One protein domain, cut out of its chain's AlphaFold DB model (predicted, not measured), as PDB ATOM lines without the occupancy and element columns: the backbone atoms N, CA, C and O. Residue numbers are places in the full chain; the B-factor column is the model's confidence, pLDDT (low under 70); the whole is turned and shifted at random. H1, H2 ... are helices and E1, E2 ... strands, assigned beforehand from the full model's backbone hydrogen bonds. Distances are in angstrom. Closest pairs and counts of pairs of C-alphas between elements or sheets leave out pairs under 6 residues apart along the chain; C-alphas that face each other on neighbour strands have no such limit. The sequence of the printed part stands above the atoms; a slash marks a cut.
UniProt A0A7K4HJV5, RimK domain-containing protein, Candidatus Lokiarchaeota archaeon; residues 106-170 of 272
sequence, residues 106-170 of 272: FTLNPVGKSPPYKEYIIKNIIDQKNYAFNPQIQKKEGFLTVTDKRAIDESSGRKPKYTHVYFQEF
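AT A GLANCE: This is residues 106 to 170 of the 272 residues of the protein "RimK domain-containing protein" of Candidatus Lokiarchaeota archaeon (UniProt A0A7K4HJV5). A strongly twisted sheet of five strands, in the order E1, E5, E2, E4, E3, makes the body, with one short helix, H1, at one end, straight after E4. The sheet is mixed. The 65 printed residues include E1, E2, E3, E4, H1, E5 in chain order; the class is mixed, helices and strands. The whole is compact, radius of gyration of the C-alphas 11.4 A, spanning 32 by 23 by 20 A.

HOW THE PARTS SIT: E1, residues 106 to 110, is antiparallel to E5, residues 164 to 169; N 107 and O 167 are 2.9 A apart, within hydrogen-bond range. E5 is antiparallel to E2, residues 120 to 123, with N 121 and O 168 at 2.8 A. E2 is parallel to E4, residues 143 to 148, at 4 degrees, with N 122 and O 146 at 2.8 A. E3, residues 135 to 140, forms a hairpin with E4, with N 138 and O 145 at 2.9 A. H1, residues 149 to 156, is on the sheet, height 6.6 A; every O i to N i+4 pair is within range.

IN THESE COORDINATES: E1 begins at C-alpha 106 (144.441, 170.444, 221.111). E5, 16.4 A from first to last C-alpha, ends at C-alpha 169 (140.701, 175.013, 219.870).

THE WHOLE: The printed part has no cut. The E2 to E3 link is long. Residue 130 is under pLDDT 70.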
ATOM      1  N   PHE A 106     143.085 170.087 221.535       98.31
ATOM      2  CA  PHE A 106     144.441 170.444 221.111       98.31
ATOM      3  C   PHE A 106     145.059 169.355 220.247       98.31
ATOM      4  O   PHE A 106     144.686 168.187 220.362       98.31
ATOM      5  N   THR A 107     146.004 169.736 219.390       98.06
ATOM      6  CA  THR A 107     146.838 168.800 218.629       98.06
ATOM      7  C   THR A 107     148.267 169.323 218.499       98.06
ATOM      8  O   THR A 107     148.527 170.525 218.596       98.06
ATOM      9  N   LEU A 108     149.207 168.407 218.275       97.25
ATOM     10  CA  LEU A 108     150.575 168.719 217.882       97.25
ATOM     11  C   LEU A 108     150.763 168.210 216.458       97.25
ATOM     12  O   LEU A 108     150.806 167.002 216.234       97.25
ATOM     13  N   ASN A 109     150.846 169.126 215.502       96.12
ATOM     14  CA  ASN A 109     150.888 168.765 214.088       96.12
ATOM     15  C   ASN A 109     152.214 169.206 213.462       96.12
ATOM     16  O   ASN A 109     152.762 170.233 213.875       96.12
ATOM     17  N   PRO A 110     152.705 168.499 212.428       94.56
ATOM     18  CA  PRO A 110     153.792 168.996 211.595       94.56
ATOM     19  C   PRO A 110     153.466 170.369 210.999       94.56
ATOM     20  O   PRO A 110     152.307 170.667 210.689       94.56
ATOM     21  N   VAL A 111     154.492 171.199 210.797       90.69
ATOM     22  CA  VAL A 111     154.336 172.499 210.124       90.69
ATOM     23  C   VAL A 111     153.638 172.312 208.769       90.69
ATOM     24  O   VAL A 111     153.987 171.433 207.986       90.69
ATOM     25  N   GLY A 112     152.620 173.135 208.502       87.88
ATOM     26  CA  GLY A 112     151.814 173.069 207.278       87.88
ATOM     27  C   GLY A 112     150.605 172.126 207.340       87.88
ATOM     28  O   GLY A 112     149.834 172.082 206.384       87.88
ATOM     29  N   LYS A 113     150.390 171.398 208.446       94.19
ATOM     30  CA  LYS A 113     149.198 170.555 208.647       94.19
ATOM     31  C   LYS A 113     148.192 171.217 209.592       94.19
ATOM     32  O   LYS A 113     148.501 171.484 210.752       94.19
ATOM     33  N   SER A 114     146.973 171.440 209.103       92.50
ATOM     34  CA  SER A 114     145.874 172.044 209.867       92.50
ATOM     35  C   SER A 114     145.343 171.122 210.976       92.50
ATOM     36  O   SER A 114     145.404 169.900 210.826       92.50
ATOM     37  N   PRO A 115     144.810 171.679 212.079       96.25
ATOM     38  CA  PRO A 115     144.132 170.908 213.117       96.25
ATOM     39  C   PRO A 115     142.727 170.476 212.657       96.25
ATOM     40  O   PRO A 115     142.217 171.005 211.667       96.25
ATOM     41  N   PRO A 116     142.064 169.558 213.383       95.56
ATOM     42  CA  PRO A 116     140.697 169.136 213.067       95.56
ATOM     43  C   PRO A 116     139.619 170.174 213.449       95.56
ATOM     44  O   PRO A 116     138.453 170.002 213.098       95.56
ATOM     45  N   TYR A 117     139.979 171.245 214.164       95.06
ATOM     46  CA  TYR A 117     139.049 172.282 214.626       95.06
ATOM     47  C   TYR A 117     138.948 173.435 213.622       95.06
ATOM     48  O   TYR A 117     139.938 173.822 213.004       95.06
ATOM     49  N   LYS A 118     137.757 174.036 213.506       94.69
ATOM     50  CA  LYS A 118     137.511 175.158 212.582       94.69
ATOM     51  C   LYS A 118     138.124 176.471 213.064       94.69
ATOM     52  O   LYS A 118     138.698 177.208 212.272       94.69
ATOM     53  N   GLU A 119     137.988 176.762 214.357       96.75
ATOM     54  CA  GLU A 119     138.573 177.945 214.988       96.75
ATOM     55  C   GLU A 119     139.670 177.508 215.950       96.75
ATOM     56  O   GLU A 119     139.444 176.665 216.820       96.75
ATOM     57  N   TYR A 120     140.866 178.069 215.800       96.88
ATOM     58  CA  TYR A 120     142.022 177.634 216.575       96.88
ATOM     59  C   TYR A 120     143.020 178.760 216.829       96.88
ATOM     60  O   TYR A 120     143.067 179.774 216.125       96.88
ATOM     61  N   ILE A 121     143.854 178.540 217.838       96.75
ATOM     62  CA  ILE A 121     145.034 179.330 218.153       96.75
ATOM     63  C   ILE A 121     146.298 178.470 218.031       96.75
ATOM     64  O   ILE A 121     146.357 177.361 218.560       96.75
ATOM     65  N   ILE A 122     147.314 178.986 217.340       95.75
ATOM     66  CA  ILE A 122     148.666 178.422 217.290       95.75
ATOM     67  C   ILE A 122     149.497 179.086 218.386       95.75
ATOM     68  O   ILE A 122     149.633 180.313 218.390       95.75
ATOM     69  N   LYS A 123     150.066 178.294 219.299       94.06
ATOM     70  CA  LYS A 123     150.987 178.774 220.346       94.06
ATOM     71  C   LYS A 123     152.334 178.059 220.239       94.06
ATOM     72  O   LYS A 123     152.441 176.986 219.648       94.06
ATOM     73  N   ASN A 124     153.368 178.653 220.827       91.81
ATOM     74  CA  ASN A 124     154.658 177.996 221.006       91.81
ATOM     75  C   ASN A 124     154.508 176.772 221.921       91.81
ATOM     76  O   ASN A 124     153.766 176.817 222.908       91.81
ATOM     77  N   ILE A 125     155.224 175.689 221.605       93.88
ATOM     78  CA  ILE A 125     155.196 174.443 222.392       93.88
ATOM     79  C   ILE A 125     155.773 174.697 223.787       93.88
ATOM     80  O   ILE A 125     155.207 174.250 224.780       93.88
ATOM     81  N   ILE A 126     156.872 175.449 223.851       91.50
ATOM     82  CA  ILE A 126     157.623 175.749 225.068       91.50
ATOM     83  C   ILE A 126     157.475 177.235 225.397       91.50
ATOM     84  O   ILE A 126     158.008 178.086 224.687       91.50
ATOM     85  N   ASP A 127     156.763 177.566 226.476       87.12
ATOM     86  CA  ASP A 127     156.623 178.937 226.979       87.12
ATOM     87  C   ASP A 127     157.797 179.376 227.841       87.12
ATOM     88  O   ASP A 127     157.643 179.645 229.028       87.12
ATOM     89  N   GLN A 128     158.981 179.463 227.257       75.25
ATOM     90  CA  GLN A 128     160.151 180.005 227.941       75.25
ATOM     91  C   GLN A 128     160.381 181.476 227.572       75.25
ATOM     92  O   GLN A 128     159.870 181.966 226.561       75.25
ATOM     93  N   LYS A 129     161.204 182.161 228.377       74.06
ATOM     94  CA  LYS A 129     161.625 183.563 228.196       74.06
ATOM     95  C   LYS A 129     160.538 184.612 228.472       74.06
ATOM     96  O   LYS A 129     159.382 184.310 228.762       74.06
ATOM     97  N   ASN A 130     160.949 185.877 228.380       66.06
ATOM     98  CA  ASN A 130     160.170 187.065 228.745       66.06
ATOM     99  C   ASN A 130     159.505 187.748 227.539       66.06
ATOM    100  O   ASN A 130     159.450 188.975 227.461       66.06
ATOM    101  N   TYR A 131     159.007 186.967 226.580       70.75
ATOM    102  CA  TYR A 131     158.303 187.518 225.421       70.75
ATOM    103  C   TYR A 131     156.800 187.542 225.660       70.75
ATOM    104  O   TYR A 131     156.210 186.526 226.026       70.75
ATOM    105  N   ALA A 132     156.175 188.689 225.410       79.31
ATOM    106  CA  ALA A 132     154.725 188.799 225.425       79.31
ATOM    107  C   ALA A 132     154.108 187.994 224.271       79.31
ATOM    108  O   ALA A 132     154.679 187.904 223.182       79.31
ATOM    109  N   PHE A 133     152.923 187.435 224.517       85.81
ATOM    110  CA  PHE A 133     152.085 186.850 223.475       85.81
ATOM    111  C   PHE A 133     151.808 187.897 222.387       85.81
ATOM    112  O   PHE A 133     151.331 188.990 222.696       85.81
ATOM    113  N   ASN A 134     152.122 187.568 221.130       87.50
ATOM    114  CA  ASN A 134     152.013 188.489 219.999       87.50
ATOM    115  C   ASN A 134     151.084 187.901 218.920       87.50
ATOM    116  O   ASN A 134     151.565 187.239 217.991       87.50
ATOM    117  N   PRO A 135     149.756 188.071 219.071       91.50
ATOM    118  CA  PRO A 135     148.774 187.433 218.207       91.50
ATOM    119  C   PRO A 135     148.680 188.084 216.828       91.50
ATOM    120  O   PRO A 135     148.531 189.296 216.696       91.50
ATOM    121  N   GLN A 136     148.627 187.246 215.801       93.06
ATOM    122  CA  GLN A 136     148.175 187.583 214.457       93.06
ATOM    123  C   GLN A 136     146.800 186.953 214.236       93.06
ATOM    124  O   GLN A 136     146.649 185.737 214.319       93.06
ATOM    125  N   ILE A 137     145.793 187.784 213.980       93.69
ATOM    126  CA  ILE A 137     144.395 187.365 213.848       93.69
ATOM    127  C   ILE A 137     144.033 187.340 212.363       93.69
ATOM    128  O   ILE A 137     144.214 188.333 211.660       93.69
ATOM    129  N   GLN A 138     143.505 186.215 211.886       93.44
ATOM    130  CA  GLN A 138     143.033 186.041 210.512       93.44
ATOM    131  C   GLN A 138     141.671 185.347 210.500       93.44
ATOM    132  O   GLN A 138     141.375 184.522 211.367       93.44
ATOM    133  N   LYS A 139     140.851 185.643 209.488       91.50
ATOM    134  CA  LYS A 139     139.641 184.874 209.180       91.50
ATOM    135  C   LYS A 139     139.870 184.063 207.911       91.50
ATOM    136  O   LYS A 139     140.105 184.649 206.859       91.50
ATOM    137  N   LYS A 140     139.781 182.738 208.007       86.25
ATOM    138  CA  LYS A 140     139.837 181.820 206.862       86.25
ATOM    139  C   LYS A 140     138.479 181.152 206.725       86.25
ATOM    140  O   LYS A 140     137.991 180.584 207.694       86.25
ATOM    141  N   GLU A 141     137.844 181.297 205.562       86.56
ATOM    142  CA  GLU A 141     136.516 180.713 205.286       86.56
ATOM    143  C   GLU A 141     135.452 181.082 206.343       86.56
ATOM    144  O   GLU A 141     134.581 180.296 206.697       86.56
ATOM    145  N   GLY A 142     135.543 182.296 206.897       87.81
ATOM    146  CA  GLY A 142     134.648 182.778 207.955       87.81
ATOM    147  C   GLY A 142     135.013 182.341 209.381       87.81
ATOM    148  O   GLY A 142     134.435 182.878 210.327       87.81
ATOM    149  N   PHE A 143     135.999 181.459 209.565       92.00
ATOM    150  CA  PHE A 143     136.453 180.975 210.871       92.00
ATOM    151  C   PHE A 143     137.678 181.736 211.384       92.00
ATOM    152  O   PHE A 143     138.567 182.119 210.619       92.00
ATOM    153  N   LEU A 144     137.715 181.978 212.696       93.50
ATOM    154  CA  LEU A 144     138.814 182.665 213.359       93.50
ATOM    155  C   LEU A 144     140.040 181.759 213.503       93.50
ATOM    156  O   LEU A 144     139.980 180.682 214.088       93.50
ATOM    157  N   THR A 145     141.180 182.271 213.061       95.12
ATOM    158  CA  THR A 145     142.495 181.667 213.262       95.12
ATOM    159  C   THR A 145     143.404 182.689 213.924       95.12
ATOM    160  O   THR A 145     143.482 183.840 213.489       95.12
ATOM    161  N   VAL A 146     144.054 182.290 215.011       95.19
ATOM    162  CA  VAL A 146     144.981 183.145 215.755       95.19
ATOM    163  C   VAL A 146     146.343 182.482 215.762       95.19
ATOM    164  O   VAL A 146     146.456 181.298 216.051       95.19
ATOM    165  N   THR A 147     147.390 183.240 215.485       94.25
ATOM    166  CA  THR A 147     148.751 182.713 215.455       94.25
ATOM    167  C   THR A 147     149.639 183.550 216.348       94.25
ATOM    168  O   THR A 147     149.768 184.751 216.133       94.25
ATOM    169  N   ASP A 148     150.279 182.936 217.337       93.06
ATOM    170  CA  ASP A 148     151.387 183.583 218.025       93.06
ATOM    171  C   ASP A 148     152.592 183.657 217.090       93.06
ATOM    172  O   ASP A 148     153.100 182.623 216.645       93.06
ATOM    173  N   LYS A 149     153.092 184.866 216.827       90.44
ATOM    174  CA  LYS A 149     154.292 185.053 216.006       90.44
ATOM    175  C   LYS A 149     155.478 184.220 216.515       90.44
ATOM    176  O   LYS A 149     156.224 183.674 215.707       90.44
ATOM    177  N   ARG A 150     155.599 184.047 217.838       90.00
ATOM    178  CA  ARG A 150     156.664 183.243 218.465       90.00
ATOM    179  C   ARG A 150     156.631 181.789 218.000       90.00
ATOM    180  O   ARG A 150     157.675 181.222 217.709       90.00
ATOM    181  N   ALA A 151     155.437 181.208 217.873       91.06
ATOM    182  CA  ALA A 151     155.274 179.827 217.430       91.06
ATOM    183  C   ALA A 151     155.810 179.624 216.005       91.06
ATOM    184  O   ALA A 151     156.485 178.636 215.736       91.06
ATOM    185  N   ILE A 152     155.546 180.588 215.117       89.44
ATOM    186  CA  ILE A 152     155.989 180.559 213.718       89.44
ATOM    187  C   ILE A 152     157.493 180.781 213.608       89.44
ATOM    188  O   ILE A 152     158.165 180.067 212.862       89.44
ATOM    189  N   ASP A 153     158.032 181.738 214.364       89.25
ATOM    190  CA  ASP A 153     159.468 182.009 214.387       89.25
ATOM    191  C   ASP A 153     160.247 180.782 214.901       89.25
ATOM    192  O   ASP A 153     161.294 180.434 214.352       89.25
ATOM    193  N   GLU A 154     159.710 180.071 215.899       88.88
ATOM    194  CA  GLU A 154     160.302 178.845 216.441       88.88
ATOM    195  C   GLU A 154     160.137 177.619 215.534       88.88
ATOM    196  O   GLU A 154     160.969 176.716 215.599       88.88
ATOM    197  N   SER A 155     159.106 177.558 214.689       88.19
ATOM    198  CA  SER A 155     158.876 176.405 213.805       88.19
ATOM    199  C   SER A 155     159.420 176.582 212.385       88.19
ATOM    200  O   SER A 155     159.668 175.611 211.680       88.19
ATOM    201  N   SER A 156     159.555 177.825 211.926       85.06
ATOM    202  CA  SER A 156     159.825 178.154 210.516       85.06
ATOM    203  C   SER A 156     160.614 179.451 210.306       85.06
ATOM    204  O   SER A 156     160.792 179.887 209.171       85.06
ATOM    205  N   GLY A 157     161.087 180.089 211.383       82.88
ATOM    206  CA  GLY A 157     161.928 181.279 211.298       82.88
ATOM    207  C   GLY A 157     163.366 180.974 210.866       82.88
ATOM    208  O   GLY A 157     163.700 179.881 210.420       82.88
ATOM    209  N   ARG A 158     164.266 181.953 211.039       77.75
ATOM    210  CA  ARG A 158     165.678 181.851 210.602       77.75
ATOM    211  C   ARG A 158     166.474 180.731 211.288       77.75
ATOM    212  O   ARG A 158     167.488 180.300 210.751       77.75
ATOM    213  N   LYS A 159     166.061 180.313 212.487       79.19
ATOM    214  CA  LYS A 159     166.673 179.233 213.279       79.19
ATOM    215  C   LYS A 159     165.554 178.371 213.880       79.19
ATOM    216  O   LYS A 159     165.229 178.560 215.054       79.19
ATOM    217  N   PRO A 160     164.913 177.507 213.074       80.69
ATOM    218  CA  PRO A 160     163.791 176.709 213.542       80.69
ATOM    219  C   PRO A 160     164.267 175.737 214.625       80.69
ATOM    220  O   PRO A 160     165.320 175.112 214.508       80.69
ATOM    221  N   LYS A 161     163.487 175.640 215.697       85.69
ATOM    222  CA  LYS A 161     163.699 174.737 216.832       85.69
ATOM    223  C   LYS A 161     162.795 173.513 216.773       85.69
ATOM    224  O   LYS A 161     163.157 172.466 217.297       85.69
ATOM    225  N   TYR A 162     161.622 173.650 216.155       87.44
ATOM    226  CA  TYR A 162     160.603 172.608 216.121       87.44
ATOM    227  C   TYR A 162     160.134 172.343 214.695       87.44
ATOM    228  O   TYR A 162     159.966 173.259 213.899       87.44
ATOM    229  N   THR A 163     159.847 171.080 214.395       91.06
ATOM    230  CA  THR A 163     159.189 170.656 213.145       91.06
ATOM    231  C   THR A 163     157.666 170.556 213.289       91.06
ATOM    232  O   THR A 163     156.969 170.183 212.346       91.06
ATOM    233  N   HIS A 164     157.148 170.892 214.474       94.12
ATOM    234  CA  HIS A 164     155.743 170.802 214.852       94.12
ATOM    235  C   HIS A 164     155.263 172.115 215.474       94.12
ATOM    236  O   HIS A 164     156.060 172.895 215.997       94.12
ATOM    237  N   VAL A 165     153.949 172.331 215.453       95.00
ATOM    238  CA  VAL A 165     153.275 173.461 216.102       95.00
ATOM    239  C   VAL A 165     152.118 172.969 216.963       95.00
ATOM    240  O   VAL A 165     151.440 171.994 216.629       95.00
ATOM    241  N   TYR A 166     151.900 173.650 218.087       96.94
ATOM    242  CA  TYR A 166     150.805 173.352 218.999       96.94
ATOM    243  C   TYR A 166     149.557 174.137 218.591       96.94
ATOM    244  O   TYR A 166     149.552 175.373 218.599       96.94
ATOM    245  N   PHE A 167     148.500 173.402 218.254       97.81
ATOM    246  CA  PHE A 167     147.173 173.934 217.985       97.81
ATOM    247  C   PHE A 167     146.277 173.728 219.197       97.81
ATOM    248  O   PHE A 167     146.244 172.645 219.775       97.81
ATOM    249  N   GLN A 168     145.496 174.747 219.524       97.94
ATOM    250  CA  GLN A 168     144.464 174.700 220.550       97.94
ATOM    251  C   GLN A 168     143.154 175.227 219.960       97.94
ATOM    252  O   GLN A 168     143.159 176.229 219.244       97.94
ATOM    253  N   GLU A 169     142.038 174.566 220.239       97.88
ATOM    254  CA  GLU A 169     140.701 175.013 219.870       97.88
ATOM    255  C   GLU A 169     140.428 176.398 220.464       97.88
ATOM    256  O   GLU A 169     140.770 176.709 221.612       97.88
ATOM    257  N   PHE A 170     139.814 177.260 219.662       96.56
ATOM    258  CA  PHE A 170     139.487 178.607 220.081       96.56
ATOM    259  C   PHE A 170     138.223 178.646 220.952       96.56
ATOM    260  O   PHE A 170     137.102 178.519 220.459       96.56
TER     261      PHE A 170